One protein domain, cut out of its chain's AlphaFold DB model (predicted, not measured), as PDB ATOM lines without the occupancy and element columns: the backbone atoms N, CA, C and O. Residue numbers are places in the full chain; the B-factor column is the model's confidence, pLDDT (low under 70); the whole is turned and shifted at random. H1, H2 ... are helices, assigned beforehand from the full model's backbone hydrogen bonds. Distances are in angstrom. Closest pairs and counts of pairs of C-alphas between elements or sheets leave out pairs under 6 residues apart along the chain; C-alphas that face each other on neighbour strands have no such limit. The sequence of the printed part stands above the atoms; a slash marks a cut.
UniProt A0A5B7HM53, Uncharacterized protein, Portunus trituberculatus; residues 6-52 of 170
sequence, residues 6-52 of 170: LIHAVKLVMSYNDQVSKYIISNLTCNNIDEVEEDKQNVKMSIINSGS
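AT A GLANCE: This is residues 6 to 52 of the 170 residues of an uncharacterized protein of Portunus trituberculatus (UniProt A0A5B7HM53). Two short helices, H1 and H2, meet near a tight turn and make a small V-shaped head, and a longer helix, H3, sticks out from it as a free arm. H3 is the longest of the three helices, 24.6 A from first to last C-alpha against a longest span of 48 A, and it packs on neither of the other two helices. The printed part has 47 residues with three named helices in the order H1, H2, H3, and no named strand; the class is all helix. The whole is extended, with a radius of gyration of the C-alphas of 16.0 A and spans of 48 by 18 by 15 A.

IN THESE COORDINATES: H1 runs from Leu 6, whose C-alpha is at (284.239, 291.952, 341.457), to Ser 15, 14.1 A from first to last C-alpha. After a tight link of 3 residues, H2 covers residues 19 to 29, a length of 14.8 A. Another tight link of 3 residues leads to H3, residues 33 to 49, which is 24.6 A long; it begins with C-alpha 33 at (292.830, 303.157, 352.574) and ends with C-alpha 49 at (298.678, 291.507, 373.462).

HOW THE PARTS SIT: H1 and H2 touch, and their closest C-alphas, those of Met 14 and Ser 21, are 4.9 A apart. Their lines stand at a steep tilt of 54 degrees, and they run opposite ways. H3 is apart from H1 and also from H2, with no C-alpha within 8 A of either. In H1, H2 and H3 every O i to N i+4 pair is within hydrogen-bond range.

THE WHOLE: The two C-alphas farthest apart, those of Asn 17 and Gly 51, are 48.8 A from each other. Residues 29 to 52, of which 33 to 49 belong to H3, stand free, as do residues 15 to 20. The printed part has no cut, and neither link is long. The mean pLDDT of the printed part is 73.4; residue 17 and residues 24 to 36 are under 70.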
ATOM      1  N   LEU A   6     284.619 291.038 340.388       73.62
ATOM      2  CA  LEU A   6     284.239 291.952 341.457       73.62
ATOM      3  C   LEU A   6     284.367 293.400 340.984       73.62
ATOM      4  O   LEU A   6     283.439 294.182 341.175       73.62
ATOM      5  N   ILE A   7     285.463 293.752 340.304       71.56
ATOM      6  CA  ILE A   7     285.639 295.099 339.732       71.56
ATOM      7  C   ILE A   7     284.570 295.373 338.670       71.56
ATOM      8  O   ILE A   7     284.027 296.477 338.616       71.56
ATOM      9  N   HIS A   8     284.229 294.378 337.850       76.94
ATOM     10  CA  HIS A   8     283.159 294.505 336.866       76.94
ATOM     11  C   HIS A   8     281.791 294.719 337.530       76.94
ATOM     12  O   HIS A   8     281.074 295.645 337.155       76.94
ATOM     13  N   ALA A   9     281.456 293.932 338.557       76.25
ATOM     14  CA  ALA A   9     280.216 294.092 339.315       76.25
ATOM     15  C   ALA A   9     280.131 295.465 340.001       76.25
ATOM     16  O   ALA A   9     279.091 296.117 339.940       76.25
ATOM     17  N   VAL A  10     281.232 295.945 340.587       75.50
ATOM     18  CA  VAL A  10     281.300 297.278 341.205       75.50
ATOM     19  C   VAL A  10     281.115 298.374 340.157       75.50
ATOM     20  O   VAL A  10     280.280 299.250 340.359       75.50
ATOM     21  N   LYS A  11     281.802 298.310 339.007       75.50
ATOM     22  CA  LYS A  11     281.611 299.267 337.897       75.50
ATOM     23  C   LYS A  11     280.166 299.271 337.389       75.50
ATOM     24  O   LYS A  11     279.615 300.336 337.116       75.50
ATOM     25  N   LEU A  12     279.552 298.094 337.280       80.81
ATOM     26  CA  LEU A  12     278.172 297.937 336.835       80.81
ATOM     27  C   LEU A  12     277.204 298.575 337.835       80.81
ATOM     28  O   LEU A  12     276.378 299.381 337.428       80.81
ATOM     29  N   VAL A  13     277.368 298.331 339.137       79.31
ATOM     30  CA  VAL A  13     276.549 298.978 340.176       79.31
ATOM     31  C   VAL A  13     276.799 300.489 340.235       79.31
ATOM     32  O   VAL A  13     275.844 301.248 340.332       79.31
ATOM     33  N   MET A  14     278.044 300.950 340.084       72.69
ATOM     34  CA  MET A  14     278.376 302.383 340.001       72.69
ATOM     35  C   MET A  14     277.752 303.077 338.780       72.69
ATOM     36  O   MET A  14     277.504 304.279 338.831       72.69
ATOM     37  N   SER A  15     277.489 302.345 337.690       79.81
ATOM     38  CA  SER A  15     276.820 302.892 336.500       79.81
ATOM     39  C   SER A  15     275.325 303.165 336.716       79.81
ATOM     40  O   SER A  15     274.745 304.003 336.022       79.81
ATOM     41  N   TYR A  16     274.702 302.512 337.701       75.50
ATOM     42  CA  TYR A  16     273.335 302.810 338.120       75.50
ATOM     43  C   TYR A  16     273.368 303.956 339.135       75.50
ATOM     44  O   TYR A  16     274.103 303.903 340.104       75.50
ATOM     45  N   ASN A  17     272.586 305.022 338.953       69.81
ATOM     46  CA  ASN A  17     272.550 306.172 339.879       69.81
ATOM     47  C   ASN A  17     271.551 305.953 341.036       69.81
ATOM     48  O   ASN A  17     270.723 306.820 341.338       69.81
ATOM     49  N   ASP A  18     271.569 304.761 341.629       81.38
ATOM     50  CA  ASP A  18     270.662 304.373 342.704       81.38
ATOM     51  C   ASP A  18     271.252 304.651 344.102       81.38
ATOM     52  O   ASP A  18     272.328 305.226 344.273       81.38
ATOM     53  N   GLN A  19     270.493 304.326 345.148       74.38
ATOM     54  CA  GLN A  19     270.930 304.537 346.531       74.38
ATOM     55  C   GLN A  19     272.116 303.642 346.919       74.38
ATOM     56  O   GLN A  19     272.933 304.042 347.749       74.38
ATOM     57  N   VAL A  20     272.222 302.456 346.316       74.06
ATOM     58  CA  VAL A  20     273.271 301.473 346.600       74.06
ATOM     59  C   VAL A  20     274.587 301.919 345.971       74.06
ATOM     60  O   VAL A  20     275.624 301.869 346.628       74.06
ATOM     61  N   SER A  21     274.561 302.445 344.749       74.50
ATOM     62  CA  SER A  21     275.743 302.981 344.082       74.50
ATOM     63  C   SER A  21     276.291 304.220 344.779       74.50
ATOM     64  O   SER A  21     277.500 304.324 344.967       74.50
ATOM     65  N   LYS A  22     275.421 305.119 345.256       72.50
ATOM     66  CA  LYS A  22     275.824 306.288 346.054       72.50
ATOM     67  C   LYS A  22     276.454 305.881 347.382       72.50
ATOM     68  O   LYS A  22     277.441 306.490 347.778       72.50
ATOM     69  N   TYR A  23     275.925 304.842 348.030       71.69
ATOM     70  CA  TYR A  23     276.489 304.271 349.255       71.69
ATOM     71  C   TYR A  23     277.849 303.597 349.013       71.69
ATOM     72  O   TYR A  23     278.781 303.771 349.795       71.69
ATOM     73  N   ILE A  24     277.985 302.843 347.920       69.12
ATOM     74  CA  ILE A  24     279.253 302.230 347.499       69.12
ATOM     75  C   ILE A  24     280.269 303.325 347.176       69.12
ATOM     76  O   ILE A  24     281.390 303.256 347.650       69.12
ATOM     77  N   ILE A  25     279.902 304.377 346.449       69.81
ATOM     78  CA  ILE A  25     280.807 305.495 346.157       69.81
ATOM     79  C   ILE A  25     281.217 306.206 347.458       69.81
ATOM     80  O   ILE A  25     282.408 306.388 347.717       69.81
ATOM     81  N   SER A  26     280.267 306.545 348.333       67.81
ATOM     82  CA  SER A  26     280.592 307.251 349.576       67.81
ATOM     83  C   SER A  26     281.453 306.422 350.531       67.81
ATOM     84  O   SER A  26     282.280 306.995 351.224       67.81
ATOM     85  N   ASN A  27     281.295 305.095 350.570       63.94
ATOM     86  CA  ASN A  27     281.989 304.255 351.555       63.94
ATOM     87  C   ASN A  27     283.158 303.436 350.995       63.94
ATOM     88  O   ASN A  27     284.051 303.089 351.749       63.94
ATOM     89  N   LEU A  28     283.180 303.106 349.702       63.75
ATOM     90  CA  LEU A  28     284.275 302.350 349.072       63.75
ATOM     91  C   LEU A  28     285.231 303.241 348.277       63.75
ATOM     92  O   LEU A  28     286.378 302.851 348.092       63.75
ATOM     93  N   THR A  29     284.791 304.417 347.803       59.69
ATOM     94  CA  THR A  29     285.690 305.373 347.122       59.69
ATOM     95  C   THR A  29     286.071 306.590 347.961       59.69
ATOM     96  O   THR A  29     287.059 307.237 347.620       59.69
ATOM     97  N   CYS A  30     285.356 306.897 349.054       52.50
ATOM     98  CA  CYS A  30     285.694 308.027 349.934       52.50
ATOM     99  C   CYS A  30     286.160 307.645 351.349       52.50
ATOM    100  O   CYS A  30     286.728 308.514 352.008       52.50
ATOM    101  N   ASN A  31     286.008 306.393 351.803       49.59
ATOM    102  CA  ASN A  31     286.630 305.970 353.062       49.59
ATOM    103  C   ASN A  31     288.034 305.437 352.785       49.59
ATOM    104  O   ASN A  31     288.252 304.542 351.966       49.59
ATOM    105  N   ASN A  32     288.985 306.113 353.418       54.53
ATOM    106  CA  ASN A  32     290.408 306.043 353.166       54.53
ATOM    107  C   ASN A  32     290.947 304.616 353.294       54.53
ATOM    108  O   ASN A  32     290.625 303.885 354.225       54.53
ATOM    109  N   ILE A  33     291.897 304.286 352.422       54.66
ATOM    110  CA  ILE A  33     292.830 303.157 352.574       54.66
ATOM    111  C   ILE A  33     293.434 303.110 354.000       54.66
ATOM    112  O   ILE A  33     293.784 302.036 354.488       54.66
ATOM    113  N   ASP A  34     293.489 304.258 354.681       56.19
ATOM    114  CA  ASP A  34     293.933 304.421 356.066       56.19
ATOM    115  C   ASP A  34     293.072 303.662 357.096       56.19
ATOM    116  O   ASP A  34     293.633 303.118 358.043       56.19
ATOM    117  N   GLU A  35     291.753 303.533 356.900       63.88
ATOM    118  CA  GLU A  35     290.850 302.845 357.849       63.88
ATOM    119  C   GLU A  35     291.104 301.325 357.860       63.88
ATOM    120  O   GLU A  35     291.156 300.688 358.911       63.88
ATOM    121  N   VAL A  36     291.393 300.739 356.690       69.25
ATOM    122  CA  VAL A  36     291.714 299.306 356.563       69.25
ATOM    123  C   VAL A  36     293.083 298.972 357.163       69.25
ATOM    124  O   VAL A  36     293.259 297.906 357.762       69.25
ATOM    125  N   GLU A  37     294.079 299.849 357.002       75.50
ATOM    126  CA  GLU A  37     295.402 299.619 357.596       75.50
ATOM    127  C   GLU A  37     295.381 299.863 359.115       75.50
ATOM    128  O   GLU A  37     296.044 299.122 359.850       75.50
ATOM    129  N   GLU A  38     294.563 300.805 359.599       77.69
ATOM    130  CA  GLU A  38     294.288 301.005 361.027       77.69
ATOM    131  C   GLU A  38     293.616 299.771 361.647       77.69
ATOM    132  O   GLU A  38     294.122 299.227 362.632       77.69
ATOM    133  N   ASP A  39     292.561 299.238 361.028       80.25
ATOM    134  CA  ASP A  39     291.887 298.014 361.478       80.25
ATOM    135  C   ASP A  39     292.834 296.813 361.532       80.25
ATOM    136  O   ASP A  39     292.887 296.059 362.512       80.25
ATOM    137  N   LYS A  40     293.648 296.645 360.491       81.25
ATOM    138  CA  LYS A  40     294.660 295.589 360.432       81.25
ATOM    139  C   LYS A  40     295.699 295.747 361.539       81.25
ATOM    140  O   LYS A  40     296.128 294.744 362.119       81.25
ATOM    141  N   GLN A  41     296.100 296.976 361.851       84.25
ATOM    142  CA  GLN A  41     297.024 297.248 362.943       84.25
ATOM    143  C   GLN A  41     296.374 296.983 364.310       84.25
ATOM    144  O   GLN A  41     297.000 296.349 365.162       84.25
ATOM    145  N   ASN A  42     295.106 297.348 364.494       85.38
ATOM    146  CA  ASN A  42     294.330 297.060 365.702       85.38
ATOM    147  C   ASN A  42     294.208 295.549 365.950       85.38
ATOM    148  O   ASN A  42     294.469 295.070 367.060       85.38
ATOM    149  N   VAL A  43     293.917 294.769 364.905       85.06
ATOM    150  CA  VAL A  43     293.886 293.300 364.977       85.06
ATOM    151  C   VAL A  43     295.261 292.734 365.330       85.06
ATOM    152  O   VAL A  43     295.356 291.877 366.212       85.06
ATOM    153  N   LYS A  44     296.343 293.223 364.710       86.19
ATOM    154  CA  LYS A  44     297.711 292.794 365.054       86.19
ATOM    155  C   LYS A  44     298.036 293.059 366.519       86.19
ATOM    156  O   LYS A  44     298.547 292.164 367.189       86.19
ATOM    157  N   MET A  45     297.720 294.250 367.025       84.94
ATOM    158  CA  MET A  45     297.974 294.610 368.421       84.94
ATOM    159  C   MET A  45     297.153 293.754 369.386       84.94
ATOM    160  O   MET A  45     297.698 293.260 370.372       84.94
ATOM    161  N   SER A  46     295.879 293.496 369.077       85.88
ATOM    162  CA  SER A  46     295.032 292.572 369.842       85.88
ATOM    163  C   SER A  46     295.624 291.160 369.882       85.88
ATOM    164  O   SER A  46     295.752 290.555 370.951       85.88
ATOM    165  N   ILE A  47     296.091 290.658 368.734       83.62
ATOM    166  CA  ILE A  47     296.771 289.364 368.658       83.62
ATOM    167  C   ILE A  47     298.026 289.388 369.518       83.62
ATOM    168  O   ILE A  47     298.131 288.524 370.379       83.62
ATOM    169  N   ILE A  48     298.943 290.344 369.349       82.88
ATOM    170  CA  ILE A  48     300.207 290.426 370.106       82.88
ATOM    171  C   ILE A  48     299.938 290.454 371.614       82.88
ATOM    172  O   ILE A  48     300.501 289.633 372.342       82.88
ATOM    173  N   ASN A  49     299.007 291.301 372.053       82.88
ATOM    174  CA  ASN A  49     298.678 291.507 373.462       82.88
ATOM    175  C   ASN A  49     297.827 290.382 374.072       82.88
ATOM    176  O   ASN A  49     297.695 290.311 375.292       82.88
ATOM    177  N   SER A  50     297.253 289.485 373.262       79.94
ATOM    178  CA  SER A  50     296.438 288.389 373.791       79.94
ATOM    179  C   SER A  50     297.260 287.431 374.669       79.94
ATOM    180  O   SER A  50     298.293 286.906 374.258       79.94
ATOM    181  N   GLY A  51     296.770 287.105 375.864       72.12
ATOM    182  CA  GLY A  51     297.356 286.058 376.714       72.12
ATOM    183  C   GLY A  51     297.035 284.629 376.254       72.12
ATOM    184  O   GLY A  51     297.178 283.690 377.031       72.12
ATOM    185  N   SER A  52     296.527 284.446 375.030       70.25
ATOM    186  CA  SER A  52     296.050 283.147 374.555       70.25
ATOM    187  C   SER A  52     297.208 282.178 374.325       70.25
ATOM    188  O   SER A  52     298.066 282.403 373.466       70.25
TER     189      SER A  52